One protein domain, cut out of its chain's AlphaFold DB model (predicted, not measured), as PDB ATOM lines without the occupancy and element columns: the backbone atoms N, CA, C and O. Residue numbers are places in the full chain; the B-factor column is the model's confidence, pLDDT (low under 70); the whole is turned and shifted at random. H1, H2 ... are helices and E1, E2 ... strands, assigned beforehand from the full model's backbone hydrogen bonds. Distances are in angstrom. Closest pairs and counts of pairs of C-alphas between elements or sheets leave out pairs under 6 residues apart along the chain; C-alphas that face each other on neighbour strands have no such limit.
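What this domain is: This is residues 849 to 910 of the 1222 residues of the protein "Bacterial Ig-like domain (Group 4)" of Bifidobacterium cebidarum (UniProt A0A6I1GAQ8). This is a loose rod built of two small antiparallel sheets set one after the other along its length: a three-stranded one, E1, E3 and E4, towards one end, and the two-stranded pair E5 and E6 farther along. E4 runs on into E5 and joins the two sheets, the single strand E2 runs along the other side of the rod from E5 and E6, and the one-turn helix H1 sits towards the far end. The printed part has 62 residues with one named helix and six named strands, in the order E1, E2, E3, E4, E5, H1, E6; the class is mostly strand. The larger sheet has the order E1, E3, E4. The whole is loose, with a radius of gyration of the C-alphas of 14.2 A, and its C-alphas span 44 by 19 by 14 A.

How they stand to each other: Begin with the larger sheet and its inner strand E3, residues 870 to 875. Next to look for is E4, residues 880 to 884, the antiparallel neighbour of E3 and the other half of a hairpin with it; their directions stand at 139 degrees. Here N 873 and O 881 are 2.8 A apart and N 883 and O 871 are 2.9 A apart, both within hydrogen-bond range. The other neighbour of E3 is E1, residues 849 to 851, antiparallel at 161 degrees. Their C-alphas 851 and 873, which face each other, are 4.4 A apart, and N 874 and O 850 are within hydrogen-bond range at 2.9 A. E1 and E4 are the edge strands. Go on past Val 885 and you reach E5, residues 886 to 888: E4 runs on into it across a break of 1 residue, at 56 degrees. E4 and E5 meet only through their link. E5 has one antiparallel neighbour, E6, residues 905 to 910, at 141 degrees; N 888 and O 908 are 2.8 A apart, within hydrogen-bond range, and C-alphas 887 and 909, which face each other, are 4.0 A apart. E6 is apart from E1, E3 and E4. E2, residues 857 to 860, pairs with no named strand and is apart from E5 and E6. H1, residues 894 to 897, is not on the larger sheet, with 0 pairs of C-alphas within 10 A. E2 and H1 are only just apart, their closest C-alphas being 8.3 A from each other. H1 is too short for any O i to N i+4 pair inside it; its 1 pair of O i and N i+3 is within range.

Where its parts are: Find C-alpha 870 at (-1.286, -40.272, -12.687); from there E3 runs 15.1 A to C-alpha 875 at (11.146, -39.948, -4.079). E4 measures 13.0 A from Thr 880 to Gln 884. Go back to C-alpha 849 at (9.626, -35.502, -1.788) for E1, Glu 849 to Ala 851. E2 runs 10.7 A from Leu 857 to Pro 860, and E5 goes from Ser 886 to Thr 888. H1 goes from Val 894 to Gln 897. E6, the longest in A, covers 16.7 A from Ile 905 and ends at C-alpha 910, (-3.610, -35.041, -3.929).

The domain as a whole: The two C-alphas farthest apart are those of Asn 877 and Gln 897, 44.4 A, and the outline is a rod. The printed part has no cut and none of its links is long; those from E2 to E3, 9 residues, and from H1 to E6, 7 residues, are short, and the rest are tight. The mean pLDDT of the printed part is 84.1; look for low confidence, under 70, at residues 896 to 902, of which 896 and 897 belong to H1.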
ATOM      1  N   GLU A 849       9.114 -36.865  -2.004       89.62
ATOM      2  CA  GLU A 849       9.626 -35.502  -1.788       89.62
ATOM      3  C   GLU A 849       8.835 -34.446  -2.560       89.62
ATOM      4  O   GLU A 849       8.555 -33.368  -2.036       89.62
ATOM      5  N   THR A 850       8.529 -34.722  -3.830       88.69
ATOM      6  CA  THR A 850       7.846 -33.776  -4.724       88.69
ATOM      7  C   THR A 850       6.918 -34.494  -5.697       88.69
ATOM      8  O   THR A 850       7.140 -35.652  -6.053       88.69
ATOM      9  N   ALA A 851       5.896 -33.781  -6.168       90.38
ATOM     10  CA  ALA A 851       5.079 -34.178  -7.307       90.38
ATOM     11  C   ALA A 851       5.133 -33.093  -8.387       90.38
ATOM     12  O   ALA A 851       5.074 -31.899  -8.093       90.38
ATOM     13  N   GLU A 852       5.252 -33.517  -9.639       90.06
ATOM     14  CA  GLU A 852       5.238 -32.647 -10.809       90.06
ATOM     15  C   GLU A 852       3.779 -32.356 -11.199       90.06
ATOM     16  O   GLU A 852       2.990 -33.280 -11.409       90.06
ATOM     17  N   ASN A 853       3.401 -31.075 -11.286       90.69
ATOM     18  CA  ASN A 853       2.085 -30.705 -11.813       90.69
ATOM     19  C   ASN A 853       1.994 -31.144 -13.285       90.69
ATOM     20  O   ASN A 853       2.920 -30.861 -14.050       90.69
ATOM     21  N   PRO A 854       0.903 -31.805 -13.709       87.75
ATOM     22  CA  PRO A 854       0.735 -32.199 -15.100       87.75
ATOM     23  C   PRO A 854       0.550 -30.967 -15.998       87.75
ATOM     24  O   PRO A 854       0.201 -29.879 -15.535       87.75
ATOM     25  N   ALA A 855       0.762 -31.153 -17.301       86.94
ATOM     26  CA  ALA A 855       0.557 -30.100 -18.291       86.94
ATOM     27  C   ALA A 855      -0.887 -29.563 -18.276       86.94
ATOM     28  O   ALA A 855      -1.840 -30.307 -18.033       86.94
ATOM     29  N   ASP A 856      -1.038 -28.271 -18.576       89.75
ATOM     30  CA  ASP A 856      -2.347 -27.630 -18.688       89.75
ATOM     31  C   ASP A 856      -3.195 -28.281 -19.794       89.75
ATOM     32  O   ASP A 856      -2.697 -28.627 -20.868       89.75
ATOM     33  N   LEU A 857      -4.496 -28.399 -19.541       88.62
ATOM     34  CA  LEU A 857      -5.471 -28.995 -20.449       88.62
ATOM     35  C   LEU A 857      -6.316 -27.918 -21.135       88.62
ATOM     36  O   LEU A 857      -6.463 -26.799 -20.642       88.62
ATOM     37  N   SER A 858      -6.960 -28.281 -22.242       83.75
ATOM     38  CA  SER A 858      -8.011 -27.468 -22.853       83.75
ATOM     39  C   SER A 858      -9.201 -28.334 -23.256       83.75
ATOM     40  O   SER A 858      -9.031 -29.509 -23.577       83.75
ATOM     41  N   THR A 859     -10.403 -27.763 -23.200       84.50
ATOM     42  CA  THR A 859     -11.661 -28.451 -23.511       84.50
ATOM     43  C   THR A 859     -12.629 -27.516 -24.248       84.50
ATOM     44  O   THR A 859     -12.704 -26.334 -23.894       84.50
ATOM     45  N   PRO A 860     -13.380 -27.986 -25.259       80.00
ATOM     46  CA  PRO A 860     -14.493 -27.236 -25.832       80.00
ATOM     47  C   PRO A 860     -15.546 -26.863 -24.780       80.00
ATOM     48  O   PRO A 860     -15.824 -27.623 -23.854       80.00
ATOM     49  N   VAL A 861     -16.184 -25.705 -24.942       80.50
ATOM     50  CA  VAL A 861     -17.244 -25.234 -24.040       80.50
ATOM     51  C   VAL A 861     -18.388 -26.250 -23.916       80.50
ATOM     52  O   VAL A 861     -18.898 -26.763 -24.919       80.50
ATOM     53  N   LYS A 862     -18.804 -26.498 -22.663       76.00
ATOM     54  CA  LYS A 862     -19.719 -27.561 -22.200       76.00
ATOM     55  C   LYS A 862     -19.164 -28.996 -22.205       76.00
ATOM     56  O   LYS A 862     -19.895 -29.890 -21.790       76.00
ATOM     57  N   LEU A 863     -17.916 -29.235 -22.615       78.00
ATOM     58  CA  LEU A 863     -17.284 -30.556 -22.520       78.00
ATOM     59  C   LEU A 863     -16.381 -30.641 -21.279       78.00
ATOM     60  O   LEU A 863     -15.560 -29.757 -21.026       78.00
ATOM     61  N   VAL A 864     -16.518 -31.720 -20.510       81.12
ATOM     62  CA  VAL A 864     -15.694 -32.001 -19.324       81.12
ATOM     63  C   VAL A 864     -14.348 -32.590 -19.774       81.12
ATOM     64  O   VAL A 864     -14.350 -33.533 -20.565       81.12
ATOM     65  N   PRO A 865     -13.195 -32.087 -19.297       82.12
ATOM     66  CA  PRO A 865     -11.890 -32.635 -19.657       82.12
ATOM     67  C   PRO A 865     -11.630 -33.978 -18.962       82.12
ATOM     68  O   PRO A 865     -11.931 -34.151 -17.779       82.12
ATOM     69  N   THR A 866     -10.955 -34.898 -19.650       84.06
ATOM     70  CA  THR A 866     -10.317 -36.047 -18.994       84.06
ATOM     71  C   THR A 866      -9.091 -35.558 -18.222       84.06
ATOM     72  O   THR A 866      -8.117 -35.100 -18.818       84.06
ATOM     73  N   LEU A 867      -9.136 -35.633 -16.892       87.38
ATOM     74  CA  LEU A 867      -7.989 -35.320 -16.035       87.38
ATOM     75  C   LEU A 867      -6.977 -36.485 -16.061       87.38
ATOM     76  O   LEU A 867      -7.401 -37.641 -16.140       87.38
ATOM     77  N   PRO A 868      -5.658 -36.231 -15.980       87.06
ATOM     78  CA  PRO A 868      -4.659 -37.297 -15.991       87.06
ATOM     79  C   PRO A 868      -4.777 -38.159 -14.729       87.06
ATOM     80  O   PRO A 868      -4.851 -37.639 -13.618       87.06
ATOM     81  N   THR A 869      -4.785 -39.482 -14.895       89.38
ATOM     82  CA  THR A 869      -4.965 -40.449 -13.794       89.38
ATOM     83  C   THR A 869      -3.729 -40.598 -12.909       89.38
ATOM     84  O   THR A 869      -3.841 -40.977 -11.745       89.38
ATOM     85  N   THR A 870      -2.548 -40.265 -13.432       91.25
ATOM     86  CA  THR A 870      -1.286 -40.272 -12.687       91.25
ATOM     87  C   THR A 870      -0.533 -38.959 -12.847       91.25
ATOM     88  O   THR A 870      -0.668 -38.263 -13.855       91.25
ATOM     89  N   VAL A 871       0.286 -38.638 -11.849       90.56
ATOM     90  CA  VAL A 871       1.285 -37.564 -11.899       90.56
ATOM     91  C   VAL A 871       2.637 -38.113 -11.460       90.56
ATOM     92  O   VAL A 871       2.713 -39.079 -10.697       90.56
ATOM     93  N   LYS A 872       3.716 -37.508 -11.948       91.75
ATOM     94  CA  LYS A 872       5.071 -37.968 -11.656       91.75
ATOM     95  C   LYS A 872       5.495 -37.523 -10.257       91.75
ATOM     96  O   LYS A 872       5.563 -36.329  -9.973       91.75
ATOM     97  N   VAL A 873       5.792 -38.484  -9.393       92.94
ATOM     98  CA  VAL A 873       6.342 -38.285  -8.047       92.94
ATOM     99  C   VAL A 873       7.844 -38.534  -8.080       92.94
ATOM    100  O   VAL A 873       8.284 -39.505  -8.688       92.94
ATOM    101  N   THR A 874       8.616 -37.681  -7.406       91.19
ATOM    102  CA  THR A 874      10.039 -37.908  -7.113       91.19
ATOM    103  C   THR A 874      10.196 -38.284  -5.645       91.19
ATOM    104  O   THR A 874       9.640 -37.626  -4.761       91.19
ATOM    105  N   TRP A 875      10.955 -39.343  -5.393       93.00
ATOM    106  CA  TRP A 875      11.146 -39.948  -4.079       93.00
ATOM    107  C   TRP A 875      12.488 -39.542  -3.449       93.00
ATOM    108  O   TRP A 875      13.375 -39.012  -4.120       93.00
ATOM    109  N   SER A 876      12.663 -39.803  -2.153       90.50
ATOM    110  CA  SER A 876      13.857 -39.426  -1.379       90.50
ATOM    111  C   SER A 876      15.143 -40.121  -1.836       90.50
ATOM    112  O   SER A 876      16.231 -39.624  -1.568       90.50
ATOM    113  N   ASN A 877      15.029 -41.224  -2.580       90.06
ATOM    114  CA  ASN A 877      16.128 -41.898  -3.277       90.06
ATOM    115  C   ASN A 877      16.407 -41.336  -4.692       90.06
ATOM    116  O   ASN A 877      17.236 -41.867  -5.425       90.06
ATOM    117  N   GLY A 878      15.715 -40.267  -5.100       88.12
ATOM    118  CA  GLY A 878      15.863 -39.624  -6.409       88.12
ATOM    119  C   GLY A 878      15.147 -40.338  -7.560       88.12
ATOM    120  O   GLY A 878      15.122 -39.807  -8.669       88.12
ATOM    121  N   GLN A 879      14.539 -41.501  -7.312       91.19
ATOM    122  CA  GLN A 879      13.754 -42.228  -8.310       91.19
ATOM    123  C   GLN A 879      12.418 -41.529  -8.581       91.19
ATOM    124  O   GLN A 879      11.929 -40.749  -7.758       91.19
ATOM    125  N   THR A 880      11.804 -41.818  -9.733       90.94
ATOM    126  CA  THR A 880      10.516 -41.220 -10.119       90.94
ATOM    127  C   THR A 880       9.510 -42.249 -10.616       90.94
ATOM    128  O   THR A 880       9.831 -43.025 -11.513       90.94
ATOM    129  N   THR A 881       8.276 -42.201 -10.109       91.94
ATOM    130  CA  THR A 881       7.157 -43.060 -10.545       91.94
ATOM    131  C   THR A 881       5.936 -42.232 -10.935       91.94
ATOM    132  O   THR A 881       5.778 -41.090 -10.506       91.94
ATOM    133  N   ASN A 882       5.053 -42.813 -11.749       91.12
ATOM    134  CA  ASN A 882       3.747 -42.235 -12.062       91.12
ATOM    135  C   ASN A 882       2.727 -42.740 -11.037       91.12
ATOM    136  O   ASN A 882       2.299 -43.889 -11.094       91.12
ATOM    137  N   GLU A 883       2.345 -41.884 -10.095       90.38
ATOM    138  CA  GLU A 883       1.464 -42.243  -8.983       90.38
ATOM    139  C   GLU A 883       0.037 -41.752  -9.210       90.38
ATOM    140  O   GLU A 883      -0.180 -40.655  -9.727       90.38
ATOM    141  N   GLN A 884      -0.940 -42.562  -8.794       89.38
ATOM    142  CA  GLN A 884      -2.365 -42.239  -8.909       89.38
ATOM    143  C   GLN A 884      -2.711 -40.962  -8.128       89.38
ATOM    144  O   GLN A 884      -2.402 -40.844  -6.938       89.38
ATOM    145  N   VAL A 885      -3.375 -40.021  -8.800       91.25
ATOM    146  CA  VAL A 885      -3.787 -38.726  -8.238       91.25
ATOM    147  C   VAL A 885      -5.292 -38.702  -7.977       91.25
ATOM    148  O   VAL A 885      -6.102 -39.010  -8.848       91.25
ATOM    149  N   SER A 886      -5.677 -38.286  -6.771       88.75
ATOM    150  CA  SER A 886      -7.079 -38.058  -6.416       88.75
ATOM    151  C   SER A 886      -7.447 -36.598  -6.674       88.75
ATOM    152  O   SER A 886      -6.979 -35.704  -5.964       88.75
ATOM    153  N   TRP A 887      -8.251 -36.337  -7.709       90.62
ATOM    154  CA  TRP A 887      -8.674 -34.986  -8.092       90.62
ATOM    155  C   TRP A 887      -9.923 -34.527  -7.332       90.62
ATOM    156  O   TRP A 887     -10.956 -35.194  -7.330       90.62
ATOM    157  N   THR A 888      -9.869 -33.318  -6.773       88.25
ATOM    158  CA  THR A 888     -11.043 -32.593  -6.265       88.25
ATOM    159  C   THR A 888     -11.756 -31.939  -7.451       88.25
ATOM    160  O   THR A 888     -11.581 -30.751  -7.731       88.25
ATOM    161  N   LYS A 889     -12.504 -32.749  -8.208       74.81
ATOM    162  CA  LYS A 889     -13.208 -32.321  -9.424       74.81
ATOM    163  C   LYS A 889     -14.264 -31.241  -9.091       74.81
ATOM    164  O   LYS A 889     -15.066 -31.465  -8.183       74.81
ATOM    165  N   PRO A 890     -14.299 -30.090  -9.794       77.69
ATOM    166  CA  PRO A 890     -15.395 -29.129  -9.677       77.69
ATOM    167  C   PRO A 890     -16.682 -29.672 -10.321       77.69
ATOM    168  O   PRO A 890     -16.644 -30.626 -11.096       77.69
ATOM    169  N   ASP A 891     -17.813 -29.031 -10.026       80.31
ATOM    170  CA  ASP A 891     -19.103 -29.339 -10.651       80.31
ATOM    171  C   ASP A 891     -19.050 -29.169 -12.184       80.31
ATOM    172  O   ASP A 891     -18.476 -28.203 -12.696       80.31
ATOM    173  N   ASP A 892     -19.658 -30.095 -12.929       79.62
ATOM    174  CA  ASP A 892     -19.553 -30.122 -14.393       79.62
ATOM    175  C   ASP A 892     -20.233 -28.930 -15.083       79.62
ATOM    176  O   ASP A 892     -19.846 -28.551 -16.193       79.62
ATOM    177  N   SER A 893     -21.177 -28.258 -14.415       76.94
ATOM    178  CA  SER A 893     -21.782 -27.028 -14.932       76.94
ATOM    179  C   SER A 893     -20.783 -25.871 -15.058       76.94
ATOM    180  O   SER A 893     -21.035 -24.944 -15.832       76.94
ATOM    181  N   VAL A 894     -19.631 -25.919 -14.372       79.50
ATOM    182  CA  VAL A 894     -18.576 -24.896 -14.477       79.50
ATOM    183  C   VAL A 894     -18.010 -24.839 -15.903       79.50
ATOM    184  O   VAL A 894     -17.873 -23.750 -16.460       79.50
ATOM    185  N   TYR A 895     -17.791 -25.984 -16.561       80.50
ATOM    186  CA  TYR A 895     -17.302 -26.038 -17.952       80.50
ATOM    187  C   TYR A 895     -18.324 -25.516 -18.984       80.50
ATOM    188  O   TYR A 895     -17.979 -25.291 -20.146       80.50
ATOM    189  N   GLY A 896     -19.583 -25.307 -18.576       69.12
ATOM    190  CA  GLY A 896     -20.635 -24.679 -19.381       69.12
ATOM    191  C   GLY A 896     -20.882 -23.192 -19.090       69.12
ATOM    192  O   GLY A 896     -21.610 -22.558 -19.852       69.12
ATOM    193  N   GLN A 897     -20.303 -22.639 -18.017       68.81
ATOM    194  CA  GLN A 897     -20.496 -21.244 -17.571       68.81
ATOM    195  C   GLN A 897     -19.307 -20.320 -17.894       68.81
ATOM    196  O   GLN A 897     -19.439 -19.100 -17.823       68.81
ATOM    197  N   VAL A 898     -18.153 -20.894 -18.239       63.66
ATOM    198  CA  VAL A 898     -16.884 -20.195 -18.489       63.66
ATOM    199  C   VAL A 898     -16.725 -19.902 -19.990       63.66
ATOM    200  O   VAL A 898     -16.851 -20.809 -20.813       63.66
ATOM    201  N   THR A 899     -16.446 -18.646 -20.357       61.44
ATOM    202  CA  THR A 899     -16.112 -18.236 -21.735       61.44
ATOM    203  C   THR A 899     -14.605 -18.310 -21.986       61.44
ATOM    204  O   THR A 899     -13.800 -18.399 -21.059       61.44
ATOM    205  N   ALA A 900     -14.200 -18.216 -23.256       56.47
ATOM    206  CA  ALA A 900     -12.789 -18.211 -23.644       56.47
ATOM    207  C   ALA A 900     -12.012 -16.949 -23.192       56.47
ATOM    208  O   ALA A 900     -10.792 -16.912 -23.337       56.47
ATOM    209  N   GLU A 901     -12.683 -15.924 -22.643       60.34
ATOM    210  CA  GLU A 901     -12.031 -14.749 -22.042       60.34
ATOM    211  C   GLU A 901     -11.768 -14.891 -20.526       60.34
ATOM    212  O   GLU A 901     -11.128 -14.025 -19.924       60.34
ATOM    213  N   ASN A 902     -12.266 -15.951 -19.878       67.38
ATOM    214  CA  ASN A 902     -12.082 -16.171 -18.444       67.38
ATOM    215  C   ASN A 902     -10.698 -16.757 -18.095       67.38
ATOM    216  O   ASN A 902     -10.010 -17.365 -18.914       67.38
ATOM    217  N   ALA A 903     -10.303 -16.617 -16.825       74.50
ATOM    218  CA  ALA A 903      -9.152 -17.331 -16.273       74.50
ATOM    219  C   ALA A 903      -9.402 -18.858 -16.263       74.50
ATOM    220  O   ALA A 903     -10.545 -19.276 -16.061       74.50
ATOM    221  N   PRO A 904      -8.362 -19.695 -16.445       83.62
ATOM    222  CA  PRO A 904      -8.525 -21.145 -16.511       83.62
ATOM    223  C   PRO A 904      -8.991 -21.737 -15.177       83.62
ATOM    224  O   PRO A 904      -8.619 -21.271 -14.098       83.62
ATOM    225  N   ILE A 905      -9.766 -22.818 -15.263       86.38
ATOM    226  CA  ILE A 905     -10.277 -23.552 -14.104       86.38
ATOM    227  C   ILE A 905      -9.107 -24.311 -13.471       86.38
ATOM    228  O   ILE A 905      -8.517 -25.179 -14.111       86.38
ATOM    229  N   VAL A 906      -8.763 -23.994 -12.222       88.25
ATOM    230  CA  VAL A 906      -7.739 -24.729 -11.461       88.25
ATOM    231  C   VAL A 906      -8.404 -25.907 -10.754       88.25
ATOM    232  O   VAL A 906      -9.172 -25.709  -9.811       88.25
ATOM    233  N   VAL A 907      -8.096 -27.128 -11.187       90.50
ATOM    234  CA  VAL A 907      -8.505 -28.355 -10.496       90.50
ATOM    235  C   VAL A 907      -7.358 -28.793  -9.592       90.50
ATOM    236  O   VAL A 907      -6.235 -28.987 -10.053       90.50
ATOM    237  N   ASN A 908      -7.631 -28.923  -8.294       91.31
ATOM    238  CA  ASN A 908      -6.647 -29.351  -7.298       91.31
ATOM    239  C   ASN A 908      -6.780 -30.855  -7.040       91.31
ATOM    240  O   ASN A 908      -7.881 -31.401  -7.101       91.31
ATOM    241  N   GLY A 909      -5.682 -31.524  -6.715       91.00
ATOM    242  CA  GLY A 909      -5.653 -32.945  -6.385       91.00
ATOM    243  C   GLY A 909      -4.558 -33.285  -5.384       91.00
ATOM    244  O   GLY A 909      -3.728 -32.444  -5.039       91.00
ATOM    245  N   THR A 910      -4.561 -34.533  -4.925       89.94
ATOM    246  CA  THR A 910      -3.610 -35.041  -3.929       89.94
ATOM    247  C   THR A 910      -2.994 -36.351  -4.406       89.94
ATOM    248  O   THR A 910      -3.709 -37.264  -4.822       89.94
TER     249      THR A 910